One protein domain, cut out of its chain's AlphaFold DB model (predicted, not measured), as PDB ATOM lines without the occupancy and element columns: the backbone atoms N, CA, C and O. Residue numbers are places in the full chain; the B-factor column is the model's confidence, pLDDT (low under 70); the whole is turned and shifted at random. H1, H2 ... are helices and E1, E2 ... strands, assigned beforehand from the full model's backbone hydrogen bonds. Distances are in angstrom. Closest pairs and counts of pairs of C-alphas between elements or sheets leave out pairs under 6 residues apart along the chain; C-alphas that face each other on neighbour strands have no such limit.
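AT A GLANCE: This is residues 147 to 224 and 243 to 332 of the 405 residues of an uncharacterized protein of Methanobacterium formicicum (strain DSM 3637 / PP1) (UniProt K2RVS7). What does the printed part look like? A small ribbon of two strands, E1 and E2, lies between H8 and a cluster of crossed helices, in which H2, H3 and H4 pack on H5. Residues 211 to 224, of which 211 to 223 belong to H4, stick out as an arm. What is it made of? The printed part has 168 residues, with eight named helices and two named strands, H1 H2 H3 H4 H5 E1 H6 H7 E2 H8 along the chain; it is mostly helix, and the sheet, order E1 - E2, is antiparallel. It is compact, with a radius of gyration of the C-alphas of 17.9 A and spans of 59 by 40 by 32 A.

IN THESE COORDINATES: Where are the strands? E1 is residues 270 to 274, 13.0 A long, and begins at C-alpha 270 (77.285, 13.549, 20.110); E2 is residues 310 to 314, 13.7 A long. Where are the longer helices? H4, residues 192 to 223, measures 46.8 A and ends at C-alpha 223 (91.896, -26.909, -0.044). H5, residues 246 to 262, measures 24.6 A; H3, residues 173 to 184, 16.0 A; H2, residues 161 to 170, 14.5 A. Where are the others? H1 is residues 148 to 155, H6 278 to 282, H7 301 to 304 and H8 321 to 327.

HOW THE PARTS SIT: How do the strands pair? E1 and E2 are antiparallel at 154 degrees, with N 272 and O 312 within hydrogen-bond range at 2.9 A. What is near them? The closest C-alphas of E1 and H8 are those of Trp 272 and Ala 324, 7.0 A apart. H1 is close to but not clearly touching H5, Pro 148 and Leu 260 being closest, their C-alphas 6.7 A apart; H6 touches no helix. Which helix is the hub? H5 touches H2 at a steep tilt of 47 degrees, closest C-alphas Ile 164 and Ala 254, 6.1 A; H3 at 62 degrees, steep, Lys 176 and Ile 258, 6.4 A; and H4 at 44 degrees, steep, Ile 206 and Lys 247, 6.0 A. It also touches H7, where the C-alphas of Ile 249 and Leu 304 are closest, 5.6 A apart. Are the helix backbones whole? Each O i to N i+4 pair is within hydrogen-bond range in H1, H2, H3, H5, H6 and H8, against 27 of 28 in H4; H7 is too short for such a pair.

THE WHOLE: Is anything missing? Residues 225 to 242 are not printed, and C-alphas 224 and 243 are 23.2 A apart across the cut. Which link is long? H6 to H7 is long, with 18 residues. Where is confidence low? Residues 185 to 192, 215 to 224, 243 to 244 and 287 to 308 have pLDDT under 70.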
ATOM      1  N   THR A 147      78.246   8.450  20.805       91.31
ATOM      2  CA  THR A 147      79.519   9.124  21.092       91.31
ATOM      3  C   THR A 147      80.622   8.635  20.144       91.31
ATOM      4  O   THR A 147      80.492   7.554  19.563       91.31
ATOM      5  N   PRO A 148      81.719   9.398  19.980       90.69
ATOM      6  CA  PRO A 148      82.876   8.967  19.192       90.69
ATOM      7  C   PRO A 148      83.410   7.601  19.614       90.69
ATOM      8  O   PRO A 148      83.535   6.724  18.768       90.69
ATOM      9  N   ASP A 149      83.607   7.395  20.918       89.12
ATOM     10  CA  ASP A 149      84.125   6.145  21.477       89.12
ATOM     11  C   ASP A 149      83.235   4.947  21.110       89.12
ATOM     12  O   ASP A 149      83.732   3.903  20.702       89.12
ATOM     13  N   GLN A 150      81.907   5.105  21.175       89.00
ATOM     14  CA  GLN A 150      80.976   4.042  20.782       89.00
ATOM     15  C   GLN A 150      81.096   3.692  19.294       89.00
ATOM     16  O   GLN A 150      81.027   2.517  18.936       89.00
ATOM     17  N   LEU A 151      81.283   4.690  18.426       88.06
ATOM     18  CA  LEU A 151      81.473   4.451  16.996       88.06
ATOM     19  C   LEU A 151      82.838   3.821  16.707       88.06
ATOM     20  O   LEU A 151      82.904   2.894  15.905       88.06
ATOM     21  N   GLU A 152      83.906   4.267  17.366       86.50
ATOM     22  CA  GLU A 152      85.242   3.674  17.231       86.50
ATOM     23  C   GLU A 152      85.273   2.219  17.707       86.50
ATOM     24  O   GLU A 152      85.743   1.348  16.972       86.50
ATOM     25  N   ASP A 153      84.696   1.927  18.875       86.56
ATOM     26  CA  ASP A 153      84.564   0.566  19.402       86.56
ATOM     27  C   ASP A 153      83.828  -0.332  18.404       86.56
ATOM     28  O   ASP A 153      84.246  -1.459  18.126       86.56
ATOM     29  N   MET A 154      82.751   0.176  17.805       83.56
ATOM     30  CA  MET A 154      82.016  -0.543  16.772       83.56
ATOM     31  C   MET A 154      82.854  -0.772  15.515       83.56
ATOM     32  O   MET A 154      82.910  -1.902  15.016       83.56
ATOM     33  N   PHE A 155      83.509   0.276  15.017       87.12
ATOM     34  CA  PHE A 155      84.303   0.234  13.797       87.12
ATOM     35  C   PHE A 155      85.546  -0.641  13.918       87.12
ATOM     36  O   PHE A 155      85.912  -1.292  12.944       87.12
ATOM     37  N   SER A 156      86.137  -0.762  15.105       86.38
ATOM     38  CA  SER A 156      87.309  -1.610  15.350       86.38
ATOM     39  C   SER A 156      87.086  -3.094  15.018       86.38
ATOM     40  O   SER A 156      88.037  -3.824  14.735       86.38
ATOM     41  N   ASN A 157      85.827  -3.546  14.981       83.31
ATOM     42  CA  ASN A 157      85.482  -4.914  14.586       83.31
ATOM     43  C   ASN A 157      85.649  -5.147  13.077       83.31
ATOM     44  O   ASN A 157      85.720  -6.293  12.623       83.31
ATOM     45  N   PHE A 158      85.714  -4.078  12.280       84.00
ATOM     46  CA  PHE A 158      85.976  -4.169  10.855       84.00
ATOM     47  C   PHE A 158      87.475  -4.271  10.609       84.00
ATOM     48  O   PHE A 158      88.262  -3.385  10.920       84.00
ATOM     49  N   ARG A 159      87.874  -5.336   9.920       82.75
ATOM     50  CA  ARG A 159      89.272  -5.620   9.551       82.75
ATOM     51  C   ARG A 159      89.990  -4.533   8.733       82.75
ATOM     52  O   ARG A 159      91.185  -4.665   8.497       82.75
ATOM     53  N   PHE A 160      89.258  -3.560   8.189       86.38
ATOM     54  CA  PHE A 160      89.791  -2.447   7.398       86.38
ATOM     55  C   PHE A 160      89.802  -1.120   8.167       86.38
ATOM     56  O   PHE A 160      90.189  -0.103   7.607       86.38
ATOM     57  N   PHE A 161      89.416  -1.130   9.445       89.38
ATOM     58  CA  PHE A 161      89.434   0.040  10.317       89.38
ATOM     59  C   PHE A 161      90.816   0.681  10.429       89.38
ATOM     60  O   PHE A 161      90.936   1.882  10.212       89.38
ATOM     61  N   GLU A 162      91.856  -0.119  10.676       90.25
ATOM     62  CA  GLU A 162      93.235   0.379  10.773       90.25
ATOM     63  C   GLU A 162      93.689   1.054   9.471       90.25
ATOM     64  O   GLU A 162      94.257   2.137   9.519       90.25
ATOM     65  N   TYR A 163      93.344   0.498   8.301       91.38
ATOM     66  CA  TYR A 163      93.683   1.125   7.016       91.38
ATOM     67  C   TYR A 163      93.033   2.500   6.838       91.38
ATOM     68  O   TYR A 163      93.655   3.401   6.284       91.38
ATOM     69  N   ILE A 164      91.790   2.666   7.303       91.81
ATOM     70  CA  ILE A 164      91.101   3.959   7.245       91.81
ATOM     71  C   ILE A 164      91.722   4.945   8.242       91.81
ATOM     72  O   ILE A 164      91.898   6.110   7.903       91.81
ATOM     73  N   GLN A 165      92.084   4.503   9.447       92.75
ATOM     74  CA  GLN A 165      92.749   5.353  10.444       92.75
ATOM     75  C   GLN A 165      94.129   5.836   9.977       92.75
ATOM     76  O   GLN A 165      94.446   7.019  10.114       92.75
ATOM     77  N   ASP A 166      94.917   4.944   9.373       92.69
ATOM     78  CA  ASP A 166      96.212   5.284   8.779       92.69
ATOM     79  C   ASP A 166      96.032   6.332   7.673       92.69
ATOM     80  O   ASP A 166      96.658   7.392   7.714       92.69
ATOM     81  N   MET A 167      95.085   6.102   6.754       94.19
ATOM     82  CA  MET A 167      94.730   7.068   5.710       94.19
ATOM     83  C   MET A 167      94.363   8.436   6.301       94.19
ATOM     84  O   MET A 167      94.883   9.457   5.863       94.19
ATOM     85  N   ILE A 168      93.489   8.488   7.309       92.19
ATOM     86  CA  ILE A 168      93.072   9.753   7.938       92.19
ATOM     87  C   ILE A 168      94.256  10.479   8.583       92.19
ATOM     88  O   ILE A 168      94.305  11.710   8.569       92.19
ATOM     89  N   THR A 169      95.212   9.742   9.142       91.75
ATOM     90  CA  THR A 169      96.414  10.321   9.753       91.75
ATOM     91  C   THR A 169      97.325  10.973   8.710       91.75
ATOM     92  O   THR A 169      97.904  12.024   8.989       91.75
ATOM     93  N   ASP A 170      97.407  10.385   7.516       92.19
ATOM     94  CA  ASP A 170      98.271  10.842   6.423       92.19
ATOM     95  C   ASP A 170      97.653  11.970   5.574       92.19
ATOM     96  O   ASP A 170      98.382  12.713   4.911       92.19
ATOM     97  N   LEU A 171      96.325  12.135   5.601       91.69
ATOM     98  CA  LEU A 171      95.622  13.197   4.872       91.69
ATOM     99  C   LEU A 171      95.921  14.595   5.436       91.69
ATOM    100  O   LEU A 171      95.894  14.826   6.649       91.69
ATOM    101  N   GLU A 172      96.104  15.577   4.547       91.62
ATOM    102  CA  GLU A 172      96.194  16.979   4.957       91.62
ATOM    103  C   GLU A 172      94.831  17.486   5.460       91.62
ATOM    104  O   GLU A 172      93.772  17.128   4.943       91.62
ATOM    105  N   GLU A 173      94.836  18.398   6.439       88.69
ATOM    106  CA  GLU A 173      93.596  18.975   6.991       88.69
ATOM    107  C   GLU A 173      92.714  19.636   5.922       88.69
ATOM    108  O   GLU A 173      91.488  19.573   6.002       88.69
ATOM    109  N   LYS A 174      93.321  20.228   4.885       88.69
ATOM    110  CA  LYS A 174      92.578  20.839   3.774       88.69
ATOM    111  C   LYS A 174      91.756  19.799   2.994       88.69
ATOM    112  O   LYS A 174      90.631  20.098   2.603       88.69
ATOM    113  N   ASP A 175      92.285  18.586   2.829       89.25
ATOM    114  CA  ASP A 175      91.654  17.511   2.059       89.25
ATOM    115  C   ASP A 175      90.488  16.922   2.860       89.25
ATOM    116  O   ASP A 175      89.375  16.780   2.349       89.25
ATOM    117  N   LYS A 176      90.695  16.713   4.168       87.88
ATOM    118  CA  LYS A 176      89.630  16.332   5.110       87.88
ATOM    119  C   LYS A 176      88.498  17.359   5.127       87.88
ATOM    120  O   LYS A 176      87.319  17.001   5.085       87.88
ATOM    121  N   GLU A 177      88.833  18.650   5.195       85.88
ATOM    122  CA  GLU A 177      87.840  19.723   5.194       85.88
ATOM    123  C   GLU A 177      87.056  19.798   3.882       85.88
ATOM    124  O   GLU A 177      85.835  19.976   3.934       85.88
ATOM    125  N   ALA A 178      87.730  19.670   2.736       84.31
ATOM    126  CA  ALA A 178      87.095  19.648   1.421       84.31
ATOM    127  C   ALA A 178      86.115  18.471   1.307       84.31
ATOM    128  O   ALA A 178      84.950  18.670   0.959       84.31
ATOM    129  N   TYR A 179      86.543  17.274   1.718       85.31
ATOM    130  CA  TYR A 179      85.719  16.068   1.696       85.31
ATOM    131  C   TYR A 179      84.478  16.177   2.600       85.31
ATOM    132  O   TYR A 179      83.358  15.904   2.166       85.31
ATOM    133  N   ILE A 180      84.629  16.666   3.840       81.94
ATOM    134  CA  ILE A 180      83.485  16.881   4.747       81.94
ATOM    135  C   ILE A 180      82.507  17.908   4.178       81.94
ATOM    136  O   ILE A 180      81.296  17.759   4.351       81.94
ATOM    137  N   ARG A 181      83.006  18.979   3.549       78.44
ATOM    138  CA  ARG A 181      82.128  19.993   2.955       78.44
ATOM    139  C   ARG A 181      81.294  19.384   1.838       78.44
ATOM    140  O   ARG A 181      80.082  19.521   1.892       78.44
ATOM    141  N   TYR A 182      81.912  18.627   0.937       79.06
ATOM    142  CA  TYR A 182      81.203  17.919  -0.127       79.06
ATOM    143  C   TYR A 182      80.062  17.033   0.409       79.06
ATOM    144  O   TYR A 182      78.918  17.153  -0.025       79.06
ATOM    145  N   TYR A 183      80.345  16.185   1.406       73.44
ATOM    146  CA  TYR A 183      79.365  15.212   1.910       73.44
ATOM    147  C   TYR A 183      78.320  15.787   2.877       73.44
ATOM    148  O   TYR A 183      77.210  15.260   2.958       73.44
ATOM    149  N   TYR A 184      78.650  16.836   3.640       72.25
ATOM    150  CA  TYR A 184      77.821  17.276   4.773       72.25
ATOM    151  C   TYR A 184      77.474  18.772   4.793       72.25
ATOM    152  O   TYR A 184      76.626  19.181   5.593       72.25
ATOM    153  N   VAL A 185      78.104  19.605   3.961       63.97
ATOM    154  CA  VAL A 185      77.891  21.059   3.936       63.97
ATOM    155  C   VAL A 185      77.625  21.500   2.502       63.97
ATOM    156  O   VAL A 185      78.555  21.825   1.784       63.97
ATOM    157  N   GLU A 186      76.351  21.543   2.104       52.88
ATOM    158  CA  GLU A 186      75.877  22.006   0.787       52.88
ATOM    159  C   GLU A 186      76.610  23.285   0.303       52.88
ATOM    160  O   GLU A 186      76.197  24.405   0.611       52.88
ATOM    161  N   SER A 187      77.713  23.152  -0.443       51.91
ATOM    162  CA  SER A 187      78.496  24.280  -0.960       51.91
ATOM    163  C   SER A 187      78.928  24.011  -2.396       51.91
ATOM    164  O   SER A 187      79.417  22.931  -2.689       51.91
ATOM    165  N   VAL A 188      78.719  24.995  -3.277       50.72
ATOM    166  CA  VAL A 188      78.786  24.872  -4.750       50.72
ATOM    167  C   VAL A 188      80.167  25.254  -5.323       50.72
ATOM    168  O   VAL A 188      80.386  25.144  -6.524       50.72
ATOM    169  N   ASP A 189      81.109  25.679  -4.477       54.59
ATOM    170  CA  ASP A 189      82.449  26.120  -4.885       54.59
ATOM    171  C   ASP A 189      83.502  25.129  -4.360       54.59
ATOM    172  O   ASP A 189      83.932  25.222  -3.209       54.59
ATOM    173  N   GLU A 190      83.887  24.152  -5.183       57.88
ATOM    174  CA  GLU A 190      84.771  23.049  -4.782       57.88
ATOM    175  C   GLU A 190      86.221  23.215  -5.252       57.88
ATOM    176  O   GLU A 190      86.492  23.574  -6.401       57.88
ATOM    177  N   ASP A 191      87.151  22.854  -4.361       65.31
ATOM    178  CA  ASP A 191      88.515  22.443  -4.699       65.31
ATOM    179  C   ASP A 191      88.491  20.937  -5.018       65.31
ATOM    180  O   ASP A 191      88.732  20.084  -4.160       65.31
ATOM    181  N   VAL A 192      88.070  20.622  -6.247       67.75
ATOM    182  CA  VAL A 192      87.818  19.250  -6.731       67.75
ATOM    183  C   VAL A 192      89.048  18.346  -6.554       67.75
ATOM    184  O   VAL A 192      88.900  17.164  -6.253       67.75
ATOM    185  N   GLU A 193      90.262  18.899  -6.650       73.00
ATOM    186  CA  GLU A 193      91.514  18.142  -6.490       73.00
ATOM    187  C   GLU A 193      91.688  17.585  -5.062       73.00
ATOM    188  O   GLU A 193      92.114  16.439  -4.880       73.00
ATOM    189  N   SER A 194      91.312  18.356  -4.038       76.50
ATOM    190  CA  SER A 194      91.375  17.920  -2.634       76.50
ATOM    191  C   SER A 194      90.321  16.859  -2.295       76.50
ATOM    192  O   SER A 194      90.596  15.945  -1.519       76.50
ATOM    193  N   TYR A 195      89.132  16.925  -2.906       81.19
ATOM    194  CA  TYR A 195      88.125  15.861  -2.796       81.19
ATOM    195  C   TYR A 195      88.608  14.556  -3.447       81.19
ATOM    196  O   TYR A 195      88.558  13.493  -2.820       81.19
ATOM    197  N   ASP A 196      89.118  14.644  -4.680       82.75
ATOM    198  CA  ASP A 196      89.579  13.488  -5.456       82.75
ATOM    199  C   ASP A 196      90.728  12.750  -4.757       82.75
ATOM    200  O   ASP A 196      90.832  11.525  -4.866       82.75
ATOM    201  N   THR A 197      91.555  13.472  -3.995       86.38
ATOM    202  CA  THR A 197      92.627  12.895  -3.172       86.38
ATOM    203  C   THR A 197      92.063  11.944  -2.115       86.38
ATOM    204  O   THR A 197      92.443  10.774  -2.076       86.38
ATOM    205  N   VAL A 198      91.093  12.396  -1.310       85.94
ATOM    206  CA  VAL A 198      90.458  11.551  -0.281       85.94
ATOM    207  C   VAL A 198      89.702  10.385  -0.918       85.94
ATOM    208  O   VAL A 198      89.806   9.248  -0.460       85.94
ATOM    209  N   TRP A 199      88.972  10.640  -2.007       87.31
ATOM    210  CA  TRP A 199      88.240   9.597  -2.723       87.31
ATOM    211  C   TRP A 199      89.161   8.500  -3.277       87.31
ATOM    212  O   TRP A 199      88.838   7.314  -3.184       87.31
ATOM    213  N   SER A 200      90.317   8.882  -3.824       88.38
ATOM    214  CA  SER A 200      91.298   7.943  -4.378       88.38
ATOM    215  C   SER A 200      91.884   7.027  -3.306       88.38
ATOM    216  O   SER A 200      92.011   5.826  -3.539       88.38
ATOM    217  N   GLU A 201      92.178   7.557  -2.117       90.50
ATOM    218  CA  GLU A 201      92.650   6.749  -0.989       90.50
ATOM    219  C   GLU A 201      91.571   5.770  -0.493       90.50
ATOM    220  O   GLU A 201      91.855   4.595  -0.250       90.50
ATOM    221  N   ILE A 202      90.304   6.203  -0.441       89.06
ATOM    222  CA  ILE A 202      89.178   5.311  -0.127       89.06
ATOM    223  C   ILE A 202      89.084   4.174  -1.160       89.06
ATOM    224  O   ILE A 202      88.959   3.010  -0.770       89.06
ATOM    225  N   GLN A 203      89.188   4.472  -2.463       88.44
ATOM    226  CA  GLN A 203      89.195   3.434  -3.510       88.44
ATOM    227  C   GLN A 203      90.389   2.485  -3.373       88.44
ATOM    228  O   GLN A 203      90.223   1.275  -3.498       88.44
ATOM    229  N   TYR A 204      91.572   2.994  -3.031       90.50
ATOM    230  CA  TYR A 204      92.744   2.155  -2.799       90.50
ATOM    231  C   TYR A 204      92.550   1.167  -1.637       90.50
ATOM    232  O   TYR A 204      92.969   0.007  -1.723       90.50
ATOM    233  N   ILE A 205      91.893   1.593  -0.553       87.69
ATOM    234  CA  ILE A 205      91.528   0.701   0.555       87.69
ATOM    235  C   ILE A 205      90.533  -0.360   0.080       87.69
ATOM    236  O   ILE A 205      90.717  -1.536   0.402       87.69
ATOM    237  N   ILE A 206      89.515   0.026  -0.694       86.81
ATOM    238  CA  ILE A 206      88.534  -0.909  -1.266       86.81
ATOM    239  C   ILE A 206      89.247  -1.980  -2.099       86.81
ATOM    240  O   ILE A 206      89.127  -3.163  -1.778       86.81
ATOM    241  N   ASP A 207      90.074  -1.572  -3.064       86.25
ATOM    242  CA  ASP A 207      90.817  -2.475  -3.949       86.25
ATOM    243  C   ASP A 207      91.689  -3.462  -3.153       86.25
ATOM    244  O   ASP A 207      91.683  -4.671  -3.403       86.25
ATOM    245  N   LYS A 208      92.407  -2.976  -2.130       86.50
ATOM    246  CA  LYS A 208      93.229  -3.819  -1.244       86.50
ATOM    247  C   LYS A 208      92.415  -4.865  -0.490       86.50
ATOM    248  O   LYS A 208      92.883  -5.990  -0.279       86.50
ATOM    249  N   VAL A 209      91.246  -4.478   0.013       84.44
ATOM    250  CA  VAL A 209      90.391  -5.374   0.794       84.44
ATOM    251  C   VAL A 209      89.755  -6.420  -0.124       84.44
ATOM    252  O   VAL A 209      89.720  -7.594   0.251       84.44
ATOM    253  N   GLU A 210      89.325  -6.025  -1.322       82.50
ATOM    254  CA  GLU A 210      88.774  -6.927  -2.336       82.50
ATOM    255  C   GLU A 210      89.813  -7.934  -2.840       82.50
ATOM    256  O   GLU A 210      89.554  -9.140  -2.797       82.50
ATOM    257  N   GLU A 211      91.023  -7.490  -3.199       81.69
ATOM    258  CA  GLU A 211      92.104  -8.374  -3.661       81.69
ATOM    259  C   GLU A 211      92.439  -9.445  -2.608       81.69
ATOM    260  O   GLU A 211      92.655 -10.624  -2.912       81.69
ATOM    261  N   ARG A 212      92.451  -9.058  -1.327       76.00
ATOM    262  CA  ARG A 212      92.704  -9.988  -0.222       76.00
ATOM    263  C   ARG A 212      91.577 -11.011  -0.053       76.00
ATOM    264  O   ARG A 212      91.861 -12.162   0.291       76.00
ATOM    265  N   ASP A 213      90.327 -10.621  -0.283       73.38
ATOM    266  CA  ASP A 213      89.172 -11.522  -0.227       73.38
ATOM    267  C   ASP A 213      89.091 -12.476  -1.405       73.38
ATOM    268  O   ASP A 213      88.682 -13.628  -1.243       73.38
ATOM    269  N   GLU A 214      89.482 -12.020  -2.588       72.38
ATOM    270  CA  GLU A 214      89.636 -12.888  -3.745       72.38
ATOM    271  C   GLU A 214      90.725 -13.929  -3.490       72.38
ATOM    272  O   GLU A 214      90.461 -15.121  -3.637       72.38
ATOM    273  N   ARG A 215      91.904 -13.523  -2.998       69.81
ATOM    274  CA  ARG A 215      92.994 -14.456  -2.658       69.81
ATOM    275  C   ARG A 215      92.570 -15.510  -1.634       69.81
ATOM    276  O   ARG A 215      92.803 -16.690  -1.857       69.81
ATOM    277  N   LYS A 216      91.865 -15.121  -0.564       68.19
ATOM    278  CA  LYS A 216      91.322 -16.082   0.416       68.19
ATOM    279  C   LYS A 216      90.315 -17.055  -0.200       68.19
ATOM    280  O   LYS A 216      90.321 -18.233   0.149       68.19
ATOM    281  N   ARG A 217      89.448 -16.585  -1.103       63.78
ATOM    282  CA  ARG A 217      88.499 -17.449  -1.828       63.78
ATOM    283  C   ARG A 217      89.220 -18.430  -2.752       63.78
ATOM    284  O   ARG A 217      88.840 -19.597  -2.796       63.78
ATOM    285  N   TYR A 218      90.273 -17.979  -3.431       60.31
ATOM    286  CA  TYR A 218      91.136 -18.835  -4.242       60.31
ATOM    287  C   TYR A 218      91.857 -19.888  -3.390       60.31
ATOM    288  O   TYR A 218      91.745 -21.070  -3.705       60.31
ATOM    289  N   ASP A 219      92.496 -19.503  -2.283       59.09
ATOM    290  CA  ASP A 219      93.218 -20.426  -1.391       59.09
ATOM    291  C   ASP A 219      92.282 -21.480  -0.770       59.09
ATOM    292  O   ASP A 219      92.599 -22.668  -0.764       59.09
ATOM    293  N   MET A 220      91.072 -21.087  -0.349       55.72
ATOM    294  CA  MET A 220      90.059 -22.038   0.129       55.72
ATOM    295  C   MET A 220      89.568 -22.986  -0.973       55.72
ATOM    296  O   MET A 220      89.238 -24.132  -0.680       55.72
ATOM    297  N   SER A 221      89.518 -22.547  -2.237       54.38
ATOM    298  CA  SER A 221      89.095 -23.408  -3.350       54.38
ATOM    299  C   SER A 221      90.102 -24.521  -3.671       54.38
ATOM    300  O   SER A 221      89.685 -25.580  -4.131       54.38
ATOM    301  N   TYR A 222      91.390 -24.317  -3.369       50.56
ATOM    302  CA  TYR A 222      92.438 -25.331  -3.533       50.56
ATOM    303  C   TYR A 222      92.475 -26.352  -2.384       50.56
ATOM    304  O   TYR A 222      92.797 -27.512  -2.626       50.56
ATOM    305  N   ASP A 223      92.065 -25.970  -1.170       49.72
ATOM    306  CA  ASP A 223      91.896 -26.909  -0.044       49.72
ATOM    307  C   ASP A 223      90.596 -27.743  -0.143       49.72
ATOM    308  O   ASP A 223      90.435 -28.757   0.544       49.72
ATOM    309  N   TYR A 224      89.657 -27.352  -1.013       44.84
ATOM    310  CA  TYR A 224      88.377 -28.049  -1.211       44.84
ATOM    311  C   TYR A 224      88.483 -29.358  -2.011       44.84
ATOM    312  O   TYR A 224      87.542 -30.158  -1.962       44.84
ATOM    313  N   LYS A 243      76.222  -9.964   1.764       46.78
ATOM    314  CA  LYS A 243      75.017  -9.258   1.288       46.78
ATOM    315  C   LYS A 243      75.147  -7.735   1.228       46.78
ATOM    316  O   LYS A 243      74.196  -7.067   0.834       46.78
ATOM    317  N   TYR A 244      76.287  -7.194   1.625       57.12
ATOM    318  CA  TYR A 244      76.494  -5.755   1.698       57.12
ATOM    319  C   TYR A 244      77.547  -5.326   0.687       57.12
ATOM    320  O   TYR A 244      78.510  -6.060   0.462       57.12
ATOM    321  N   ASP A 245      77.358  -4.155   0.080       71.31
ATOM    322  CA  ASP A 245      78.382  -3.575  -0.775       71.31
ATOM    323  C   ASP A 245      79.535  -3.107   0.124       71.31
ATOM    324  O   ASP A 245      79.438  -2.115   0.847       71.31
ATOM    325  N   LEU A 246      80.608  -3.898   0.161       76.38
ATOM    326  CA  LEU A 246      81.803  -3.636   0.965       76.38
ATOM    327  C   LEU A 246      82.341  -2.222   0.704       76.38
ATOM    328  O   LEU A 246      82.814  -1.565   1.633       76.38
ATOM    329  N   LYS A 247      82.211  -1.751  -0.541       82.06
ATOM    330  CA  LYS A 247      82.549  -0.395  -0.956       82.06
ATOM    331  C   LYS A 247      81.770   0.656  -0.171       82.06
ATOM    332  O   LYS A 247      82.390   1.552   0.395       82.06
ATOM    333  N   GLU A 248      80.447   0.521  -0.087       79.62
ATOM    334  CA  GLU A 248      79.587   1.463   0.643       79.62
ATOM    335  C   GLU A 248      79.947   1.504   2.132       79.62
ATOM    336  O   GLU A 248      80.017   2.578   2.724       79.62
ATOM    337  N   ILE A 249      80.246   0.352   2.746       82.19
ATOM    338  CA  ILE A 249      80.660   0.309   4.159       82.19
ATOM    339  C   ILE A 249      81.958   1.082   4.371       82.19
ATOM    340  O   ILE A 249      82.044   1.879   5.305       82.19
ATOM    341  N   ILE A 250      82.970   0.826   3.537       87.00
ATOM    342  CA  ILE A 250      84.280   1.477   3.652       87.00
ATOM    343  C   ILE A 250      84.126   2.989   3.456       87.00
ATOM    344  O   ILE A 250      84.641   3.758   4.265       87.00
ATOM    345  N   GLU A 251      83.365   3.415   2.447       85.75
ATOM    346  CA  GLU A 251      83.094   4.827   2.167       85.75
ATOM    347  C   GLU A 251      82.364   5.526   3.326       85.75
ATOM    348  O   GLU A 251      82.790   6.589   3.791       85.75
ATOM    349  N   HIS A 252      81.287   4.927   3.842       84.81
ATOM    350  CA  HIS A 252      80.526   5.498   4.952       84.81
ATOM    351  C   HIS A 252      81.337   5.542   6.247       84.81
ATOM    352  O   HIS A 252      81.291   6.543   6.966       84.81
ATOM    353  N   MET A 253      82.109   4.491   6.537       87.81
ATOM    354  CA  MET A 253      82.978   4.452   7.710       87.81
ATOM    355  C   MET A 253      84.090   5.504   7.611       87.81
ATOM    356  O   MET A 253      84.298   6.244   8.572       87.81
ATOM    357  N   ALA A 254      84.742   5.640   6.450       89.56
ATOM    358  CA  ALA A 254      85.733   6.687   6.201       89.56
ATOM    359  C   ALA A 254      85.139   8.085   6.399       89.56
ATOM    360  O   ALA A 254      85.707   8.896   7.126       89.56
ATOM    361  N   SER A 255      83.960   8.344   5.834       87.44
ATOM    362  CA  SER A 255      83.278   9.636   5.957       87.44
ATOM    363  C   SER A 255      82.987  10.013   7.412       87.44
ATOM    364  O   SER A 255      83.249  11.144   7.827       87.44
ATOM    365  N   ILE A 256      82.482   9.063   8.210       88.31
ATOM    366  CA  ILE A 256      82.192   9.282   9.634       88.31
ATOM    367  C   ILE A 256      83.485   9.490  10.428       88.31
ATOM    368  O   ILE A 256      83.541  10.390  11.264       88.31
ATOM    369  N   LEU A 257      84.533   8.705  10.168       90.12
ATOM    370  CA  LEU A 257      85.807   8.821  10.881       90.12
ATOM    371  C   LEU A 257      86.552  10.123  10.549       90.12
ATOM    372  O   LEU A 257      87.071  10.770  11.455       90.12
ATOM    373  N   ILE A 258      86.537  10.570   9.289       89.81
ATOM    374  CA  ILE A 258      87.075  11.883   8.891       89.81
ATOM    375  C   ILE A 258      86.309  13.003   9.612       89.81
ATOM    376  O   ILE A 258      86.904  13.949  10.134       89.81
ATOM    377  N   LEU A 259      84.978  12.887   9.691       88.06
ATOM    378  CA  LEU A 259      84.147  13.831  10.435       88.06
ATOM    379  C   LEU A 259      84.481  13.836  11.934       88.06
ATOM    380  O   LEU A 259      84.528  14.907  12.538       88.06
ATOM    381  N   LEU A 260      84.723  12.670  12.530       88.75
ATOM    382  CA  LEU A 260      85.124  12.533  13.928       88.75
ATOM    383  C   LEU A 260      86.491  13.165  14.207       88.75
ATOM    384  O   LEU A 260      86.611  13.920  15.172       88.75
ATOM    385  N   ASP A 261      87.481  12.957  13.334       89.75
ATOM    386  CA  ASP A 261      88.817  13.553  13.468       89.75
ATOM    387  C   ASP A 261      88.753  15.090  13.526       89.75
ATOM    388  O   ASP A 261      89.379  15.716  14.387       89.75
ATOM    389  N   LYS A 262      87.882  15.709  12.715       87.06
ATOM    390  CA  LYS A 262      87.628  17.161  12.752       87.06
ATOM    391  C   LYS A 262      87.141  17.658  14.120       87.06
ATOM    392  O   LYS A 262      87.426  18.794  14.508       87.06
ATOM    393  N   TYR A 263      86.393  16.837  14.854       87.88
ATOM    394  CA  TYR A 263      85.808  17.195  16.148       87.88
ATOM    395  C   TYR A 263      86.472  16.491  17.343       87.88
ATOM    396  O   TYR A 263      85.967  16.611  18.459       87.88
ATOM    397  N   LYS A 264      87.640  15.858  17.169       86.88
ATOM    398  CA  LYS A 264      88.341  15.093  18.223       86.88
ATOM    399  C   LYS A 264      88.633  15.861  19.515       86.88
ATOM    400  O   LYS A 264      88.768  15.279  20.582       86.88
ATOM    401  N   ASN A 265      88.713  17.190  19.437       88.50
ATOM    402  CA  ASN A 265      88.984  18.055  20.589       88.50
ATOM    403  C   ASN A 265      87.722  18.426  21.399       88.50
ATOM    404  O   ASN A 265      87.818  19.226  22.332       88.50
ATOM    405  N   TYR A 266      86.544  17.898  21.048       90.31
ATOM    406  CA  TYR A 266      85.277  18.179  21.728       90.31
ATOM    407  C   TYR A 266      84.864  16.997  22.625       90.31
ATOM    408  O   TYR A 266      84.352  16.001  22.125       90.31
ATOM    409  N   PRO A 267      85.020  17.101  23.959       85.88
ATOM    410  CA  PRO A 267      84.887  15.953  24.866       85.88
ATOM    411  C   PRO A 267      83.449  15.451  25.065       85.88
ATOM    412  O   PRO A 267      83.254  14.351  25.562       85.88
ATOM    413  N   ASN A 268      82.445  16.254  24.709       90.50
ATOM    414  CA  ASN A 268      81.028  15.913  24.867       90.50
ATOM    415  C   ASN A 268      80.333  15.736  23.509       90.50
ATOM    416  O   ASN A 268      79.125  15.927  23.412       90.50
ATOM    417  N   LEU A 269      81.088  15.456  22.446       92.56
ATOM    418  CA  LEU A 269      80.541  15.306  21.103       92.56
ATOM    419  C   LEU A 269      79.457  14.219  21.073       92.56
ATOM    420  O   LEU A 269      79.677  13.102  21.540       92.56
ATOM    421  N   LYS A 270      78.303  14.536  20.483       92.69
ATOM    422  CA  LYS A 270      77.285  13.549  20.110       92.69
ATOM    423  C   LYS A 270      77.027  13.609  18.613       92.69
ATOM    424  O   LYS A 270      76.920  14.694  18.034       92.69
ATOM    425  N   ILE A 271      76.884  12.442  18.003       91.00
ATOM    426  CA  ILE A 271      76.494  12.295  16.604       91.00
ATOM    427  C   ILE A 271      75.070  11.786  16.578       91.00
ATOM    428  O   ILE A 271      74.797  10.688  17.047       91.00
ATOM    429  N   TRP A 272      74.175  12.595  16.031       92.06
ATOM    430  CA  TRP A 272      72.768  12.259  15.879       92.06
ATOM    431  C   TRP A 272      72.514  11.660  14.508       92.06
ATOM    432  O   TRP A 272      72.915  12.249  13.506       92.06
ATOM    433  N   PHE A 273      71.808  10.536  14.476       89.00
ATOM    434  CA  PHE A 273      71.418   9.821  13.269       89.00
ATOM    435  C   PHE A 273      69.904   9.920  13.075       89.00
ATOM    436  O   PHE A 273      69.146   9.678  14.010       89.00
ATOM    437  N   TYR A 274      69.463  10.239  11.856       87.69
ATOM    438  CA  TYR A 274      68.052  10.378  11.484       87.69
ATOM    439  C   TYR A 274      67.730   9.494  10.273       87.69
ATOM    440  O   TYR A 274      68.406   9.637   9.256       87.69
ATOM    441  N   PRO A 275      66.675   8.662  10.306       82.12
ATOM    442  CA  PRO A 275      66.382   7.634   9.292       82.12
ATOM    443  C   PRO A 275      65.983   8.148   7.893       82.12
ATOM    444  O   PRO A 275      65.661   7.347   7.018       82.12
ATOM    445  N   PHE A 276      65.923   9.462   7.679       82.38
ATOM    446  CA  PHE A 276      65.673  10.113   6.386       82.38
ATOM    447  C   PHE A 276      66.014  11.599   6.491       82.38
ATOM    448  O   PHE A 276      65.913  12.155   7.576       82.38
ATOM    449  N   SER A 277      66.347  12.277   5.388       83.62
ATOM    450  CA  SER A 277      66.603  13.732   5.387       83.62
ATOM    451  C   SER A 277      65.344  14.568   5.673       83.62
ATOM    452  O   SER A 277      64.216  14.123   5.443       83.62
ATOM    453  N   SER A 278      65.517  15.817   6.119       85.06
ATOM    454  CA  SER A 278      64.403  16.759   6.335       85.06
ATOM    455  C   SER A 278      63.600  17.036   5.057       85.06
ATOM    456  O   SER A 278      62.371  17.048   5.098       85.06
ATOM    457  N   PHE A 279      64.264  17.151   3.903       83.38
ATOM    458  CA  PHE A 279      63.603  17.295   2.602       83.38
ATOM    459  C   PHE A 279      62.707  16.092   2.269       83.38
ATOM    460  O   PHE A 279      61.548  16.266   1.896       83.38
ATOM    461  N   GLN A 280      63.209  14.865   2.459       83.12
ATOM    462  CA  GLN A 280      62.417  13.647   2.252       83.12
ATOM    463  C   GLN A 280      61.272  13.529   3.266       83.12
ATOM    464  O   GLN A 280      60.192  13.045   2.925       83.12
ATOM    465  N   PHE A 281      61.485  13.985   4.504       86.12
ATOM    466  CA  PHE A 281      60.451  14.005   5.532       86.12
ATOM    467  C   PHE A 281      59.313  14.977   5.216       86.12
ATOM    468  O   PHE A 281      58.154  14.661   5.486       86.12
ATOM    469  N   ASP A 282      59.623  16.136   4.645       84.44
ATOM    470  CA  ASP A 282      58.626  17.142   4.286       84.44
ATOM    471  C   ASP A 282      57.901  16.827   2.962       84.44
ATOM    472  O   ASP A 282      56.862  17.434   2.671       84.44
ATOM    473  N   ASP A 283      58.399  15.867   2.176       87.12
ATOM    474  CA  ASP A 283      57.717  15.369   0.983       87.12
ATOM    475  C   ASP A 283      56.596  14.382   1.345       87.12
ATOM    476  O   ASP A 283      56.810  13.198   1.627       87.12
ATOM    477  N   ILE A 284      55.358  14.874   1.311       86.06
ATOM    478  CA  ILE A 284      54.162  14.078   1.599       86.06
ATOM    479  C   ILE A 284      53.886  12.996   0.546       86.06
ATOM    480  O   ILE A 284      53.157  12.045   0.830       86.06
ATOM    481  N   TRP A 285      54.452  13.124  -0.658       85.62
ATOM    482  CA  TRP A 285      54.305  12.130  -1.721       85.62
ATOM    483  C   TRP A 285      55.217  10.930  -1.531       85.62
ATOM    484  O   TRP A 285      54.916   9.859  -2.061       85.62
ATOM    485  N   ASN A 286      56.281  11.088  -0.747       77.44
ATOM    486  CA  ASN A 286      57.143   9.986  -0.383       77.44
ATOM    487  C   ASN A 286      56.467   9.124   0.695       77.44
ATOM    488  O   ASN A 286      56.056   9.624   1.752       77.44
ATOM    489  N   ASP A 287      56.320   7.830   0.408       65.19
ATOM    490  CA  ASP A 287      55.692   6.866   1.309       65.19
ATOM    491  C   ASP A 287      56.707   6.402   2.357       65.19
ATOM    492  O   ASP A 287      57.408   5.402   2.203       65.19
ATOM    493  N   VAL A 288      56.798   7.167   3.443       65.69
ATOM    494  CA  VAL A 288      57.607   6.812   4.611       65.69
ATOM    495  C   VAL A 288      56.803   5.825   5.458       65.69
ATOM    496  O   VAL A 288      56.222   6.187   6.479       65.69
ATOM    497  N   SER A 289      56.688   4.580   4.994       58.66
ATOM    498  CA  SER A 289      56.071   3.504   5.774       58.66
ATOM    499  C   SER A 289      57.127   2.706   6.541       58.66
ATOM    500  O   SER A 289      58.262   2.551   6.089       58.66
ATOM    501  N   ASN A 290      56.738   2.143   7.692       54.44
ATOM    502  CA  ASN A 290      57.600   1.294   8.534       54.44
ATOM    503  C   ASN A 290      58.252   0.125   7.773       54.44
ATOM    504  O   ASN A 290      59.227  -0.445   8.248       54.44
ATOM    505  N   SER A 291      57.708  -0.277   6.618       50.62
ATOM    506  CA  SER A 291      58.303  -1.325   5.786       50.62
ATOM    507  C   SER A 291      59.489  -0.857   4.940       50.62
ATOM    508  O   SER A 291      60.307  -1.701   4.584       50.62
ATOM    509  N   TYR A 292      59.593   0.439   4.615       51.88
ATOM    510  CA  TYR A 292      60.726   0.984   3.851       51.88
ATOM    511  C   TYR A 292      61.936   1.282   4.737       51.88
ATOM    512  O   TYR A 292      63.069   1.112   4.297       51.88
ATOM    513  N   TYR A 293      61.701   1.650   5.994       55.91
ATOM    514  CA  TYR A 293      62.752   1.994   6.942       55.91
ATOM    515  C   TYR A 293      62.692   1.022   8.112       55.91
ATOM    516  O   TYR A 293      61.825   1.134   8.981       55.91
ATOM    517  N   LYS A 294      63.621   0.057   8.152       58.56
ATOM    518  CA  LYS A 294      63.919  -0.623   9.414       58.56
ATOM    519  C   LYS A 294      64.409   0.459  10.371       58.56
ATOM    520  O   LYS A 294      65.487   1.015  10.192       58.56
ATOM    521  N   THR A 295      63.560   0.817  11.323       60.00
ATOM    522  CA  THR A 295      63.910   1.749  12.388       60.00
ATOM    523  C   THR A 295      64.798   0.991  13.357       60.00
ATOM    524  O   THR A 295      64.390  -0.011  13.947       60.00
ATOM    525  N   TYR A 296      66.047   1.428  13.436       63.00
ATOM    526  CA  TYR A 296      67.026   0.908  14.371       63.00
ATOM    527  C   TYR A 296      67.058   1.854  15.571       63.00
ATOM    528  O   TYR A 296      66.869   3.056  15.416       63.00
ATOM    529  N   SER A 297      67.241   1.296  16.765       57.44
ATOM    530  CA  SER A 297      67.275   2.059  18.026       57.44
ATOM    531  C   SER A 297      68.699   2.301  18.540       57.44
ATOM    532  O   SER A 297      68.876   2.873  19.610       57.44
ATOM    533  N   SER A 298      69.700   1.847  17.790       60.88
ATOM    534  CA  SER A 298      71.130   1.982  18.068       60.88
ATOM    535  C   SER A 298      71.908   1.820  16.769       60.88
ATOM    536  O   SER A 298      71.402   1.176  15.841       60.88
ATOM    537  N   PHE A 299      73.143   2.319  16.714       59.44
ATOM    538  CA  PHE A 299      74.010   2.073  15.565       59.44
ATOM    539  C   PHE A 299      74.328   0.571  15.423       59.44
ATOM    540  O   PHE A 299      74.618  -0.099  16.414       59.44
ATOM    541  N   ASP A 300      74.260   0.007  14.211       68.69
ATOM    542  CA  ASP A 300      74.717  -1.362  13.913       68.69
ATOM    543  C   ASP A 300      75.316  -1.463  12.493       68.69
ATOM    544  O   ASP A 300      75.196  -0.546  11.677       68.69
ATOM    545  N   ASN A 301      75.944  -2.598  12.162       61.12
ATOM    546  CA  ASN A 301      76.533  -2.825  10.831       61.12
ATOM    547  C   ASN A 301      75.501  -2.737   9.688       61.12
ATOM    548  O   ASN A 301      75.869  -2.565   8.526       61.12
ATOM    549  N   LYS A 302      74.201  -2.856   9.985       62.53
ATOM    550  CA  LYS A 302      73.129  -2.710   8.995       62.53
ATOM    551  C   LYS A 302      72.836  -1.237   8.717       62.53
ATOM    552  O   LYS A 302      72.395  -0.925   7.619       62.53
ATOM    553  N   ILE A 303      73.115  -0.326   9.647       64.44
ATOM    554  CA  ILE A 303      72.965   1.117   9.420       64.44
ATOM    555  C   ILE A 303      74.001   1.647   8.427       64.44
ATOM    556  O   ILE A 303      73.639   2.424   7.545       64.44
ATOM    557  N   LEU A 304      75.248   1.168   8.503       62.78
ATOM    558  CA  LEU A 304      76.319   1.522   7.558       62.78
ATOM    559  C   LEU A 304      76.023   1.097   6.117       62.78
ATOM    560  O   LEU A 304      76.508   1.717   5.184       62.78
ATOM    561  N   THR A 305      75.242   0.036   5.936       54.28
ATOM    562  CA  THR A 305      75.051  -0.633   4.641       54.28
ATOM    563  C   THR A 305      73.783  -0.239   3.910       54.28
ATOM    564  O   THR A 305      73.514  -0.759   2.834       54.28
ATOM    565  N   HIS A 306      72.946   0.607   4.508       53.62
ATOM    566  CA  HIS A 306      71.686   0.997   3.883       53.62
ATOM    567  C   HIS A 306      71.612   2.497   3.556       53.62
ATOM    568  O   HIS A 306      70.556   2.936   3.104       53.62
ATOM    569  N   SER A 307      72.671   3.283   3.806       57.34
ATOM    570  CA  SER A 307      72.726   4.746   3.576       57.34
ATOM    571  C   SER A 307      71.442   5.487   3.998       57.34
ATOM    572  O   SER A 307      71.062   6.500   3.414       57.34
ATOM    573  N   VAL A 308      70.713   4.950   4.985       65.44
ATOM    574  CA  VAL A 308      69.356   5.416   5.325       65.44
ATOM    575  C   VAL A 308      69.400   6.589   6.269       65.44
ATOM    576  O   VAL A 308      68.422   7.318   6.385       65.44
ATOM    577  N   TYR A 309      70.516   6.746   6.973       78.25
ATOM    578  CA  TYR A 309      70.625   7.710   8.039       78.25
ATOM    579  C   TYR A 309      71.384   8.936   7.566       78.25
ATOM    580  O   TYR A 309      72.532   8.864   7.136       78.25
ATOM    581  N   THR A 310      70.728  10.081   7.684       80.50
ATOM    582  CA  THR A 310      71.416  11.371   7.678       80.50
ATOM    583  C   THR A 310      71.961  11.644   9.072       80.50
ATOM    584  O   THR A 310      71.395  11.154  10.048       80.50
ATOM    585  N   LEU A 311      73.044  12.414   9.186       86.06
ATOM    586  CA  LEU A 311      73.648  12.722  10.482       86.06
ATOM    587  C   LEU A 311      73.756  14.223  10.756       86.06
ATOM    588  O   LEU A 311      73.808  15.045   9.837       86.06
ATOM    589  N   LYS A 312      73.816  14.579  12.042       88.75
ATOM    590  CA  LYS A 312      74.173  15.917  12.537       88.75
ATOM    591  C   LYS A 312      75.109  15.815  13.734       88.75
ATOM    592  O   LYS A 312      75.069  14.849  14.490       88.75
ATOM    593  N   ILE A 313      75.912  16.858  13.915       89.44
ATOM    594  CA  ILE A 313      76.896  16.955  14.988       89.44
ATOM    595  C   ILE A 313      76.415  17.918  16.071       89.44
ATOM    596  O   ILE A 313      76.256  19.114  15.818       89.44
ATOM    597  N   ASP A 314      76.282  17.405  17.288       92.56
ATOM    598  CA  ASP A 314      76.173  18.202  18.502       92.56
ATOM    599  C   ASP A 314      77.553  18.292  19.162       92.56
ATOM    600  O   ASP A 314      77.949  17.462  19.982       92.56
ATOM    601  N   LYS A 315      78.304  19.330  18.785       89.12
ATOM    602  CA  LYS A 315      79.674  19.566  19.271       89.12
ATOM    603  C   LYS A 315      79.786  19.786  20.779       89.12
ATOM    604  O   LYS A 315      80.894  19.753  21.308       89.12
ATOM    605  N   TYR A 316      78.683  20.080  21.463       90.75
ATOM    606  CA  TYR A 316      78.700  20.372  22.893       90.75
ATOM    607  C   TYR A 316      77.964  19.329  23.742       90.75
ATOM    608  O   TYR A 316      78.101  19.359  24.965       90.75
ATOM    609  N   GLY A 317      77.230  18.409  23.115       89.81
ATOM    610  CA  GLY A 317      76.544  17.296  23.772       89.81
ATOM    611  C   GLY A 317      75.256  17.673  24.497       89.81
ATOM    612  O   GLY A 317      74.778  16.891  25.327       89.81
ATOM    613  N   TYR A 318      74.717  18.864  24.234       92.31
ATOM    614  CA  TYR A 318      73.575  19.416  24.958       92.31
ATOM    615  C   TYR A 318      72.215  19.017  24.399       92.31
ATOM    616  O   TYR A 318      71.243  19.105  25.146       92.31
ATOM    617  N   TRP A 319      72.133  18.575  23.144       94.69
ATOM    618  CA  TRP A 319      70.851  18.270  22.525       94.69
ATOM    619  C   TRP A 319      70.198  17.072  23.216       94.69
ATOM    620  O   TRP A 319      70.834  16.036  23.456       94.69
ATOM    621  N   ASP A 320      68.919  17.237  23.540       91.38
ATOM    622  CA  ASP A 320      67.983  16.138  23.758       91.38
ATOM    623  C   ASP A 320      67.307  15.752  22.429       91.38
ATOM    624  O   ASP A 320      67.511  16.413  21.409       91.38
ATOM    625  N   ASP A 321      66.479  14.705  22.423       88.19
ATOM    626  CA  ASP A 321      65.815  14.234  21.198       88.19
ATOM    627  C   ASP A 321      65.011  15.346  20.498       88.19
ATOM    628  O   ASP A 321      64.974  15.430  19.271       88.19
ATOM    629  N   LYS A 322      64.374  16.248  21.256       89.31
ATOM    630  CA  LYS A 322      63.555  17.326  20.679       89.31
ATOM    631  C   LYS A 322      64.421  18.402  20.042       89.31
ATOM    632  O   LYS A 322      64.073  18.908  18.972       89.31
ATOM    633  N   GLU A 323      65.510  18.777  20.704       92.44
ATOM    634  CA  GLU A 323      66.491  19.713  20.169       92.44
ATOM    635  C   GLU A 323      67.183  19.128  18.939       92.44
ATOM    636  O   GLU A 323      67.256  19.809  17.920       92.44
ATOM    637  N   ALA A 324      67.564  17.850  18.972       92.38
ATOM    638  CA  ALA A 324      68.167  17.157  17.841       92.38
ATOM    639  C   ALA A 324      67.253  17.185  16.609       92.38
ATOM    640  O   ALA A 324      67.666  17.632  15.541       92.38
ATOM    641  N   LEU A 325      65.973  16.825  16.749       92.31
ATOM    642  CA  LEU A 325      65.018  16.893  15.637       92.31
ATOM    643  C   LEU A 325      64.853  18.315  15.082       92.31
ATOM    644  O   LEU A 325      64.718  18.508  13.872       92.31
ATOM    645  N   LYS A 326      64.894  19.335  15.941       91.19
ATOM    646  CA  LYS A 326      64.831  20.732  15.505       91.19
ATOM    647  C   LYS A 326      66.090  21.143  14.733       91.19
ATOM    648  O   LYS A 326      65.970  21.747  13.668       91.19
ATOM    649  N   GLU A 327      67.275  20.816  15.240       90.62
ATOM    650  CA  GLU A 327      68.570  21.138  14.618       90.62
ATOM    651  C   GLU A 327      68.844  20.288  13.359       90.62
ATOM    652  O   GLU A 327      69.517  20.727  12.424       90.62
ATOM    653  N   GLY A 328      68.226  19.107  13.263       88.31
ATOM    654  CA  GLY A 328      68.115  18.303  12.043       88.31
ATOM    655  C   GLY A 328      67.256  18.949  10.949       88.31
ATOM    656  O   GLY A 328      67.270  18.503   9.804       88.31
ATOM    657  N   GLY A 329      66.541  20.034  11.267       90.50
ATOM    658  CA  GLY A 329      65.684  20.764  10.335       90.50
ATOM    659  C   GLY A 329      64.275  20.185  10.201       90.50
ATOM    660  O   GLY A 329      63.527  20.623   9.326       90.50
ATOM    661  N   TYR A 330      63.883  19.233  11.052       91.12
ATOM    662  CA  TYR A 330      62.559  18.619  11.005       91.12
ATOM    663  C   TYR A 330      61.513  19.493  11.693       91.12
ATOM    664  O   TYR A 330      61.751  20.133  12.721       91.12
ATOM    665  N   LYS A 331      60.299  19.498  11.135       88.69
ATOM    666  CA  LYS A 331      59.154  20.227  11.688       88.69
ATOM    667  C   LYS A 331      57.998  19.277  11.937       88.69
ATOM    668  O   LYS A 331      57.504  18.627  11.020       88.69
ATOM    669  N   ASN A 332      57.513  19.247  13.173       87.62
ATOM    670  CA  ASN A 332      56.342  18.451  13.505       87.62
ATOM    671  C   ASN A 332      55.063  19.122  12.979       87.62
ATOM    672  O   ASN A 332      54.512  20.031  13.608       87.62
TER     673      ASN A 332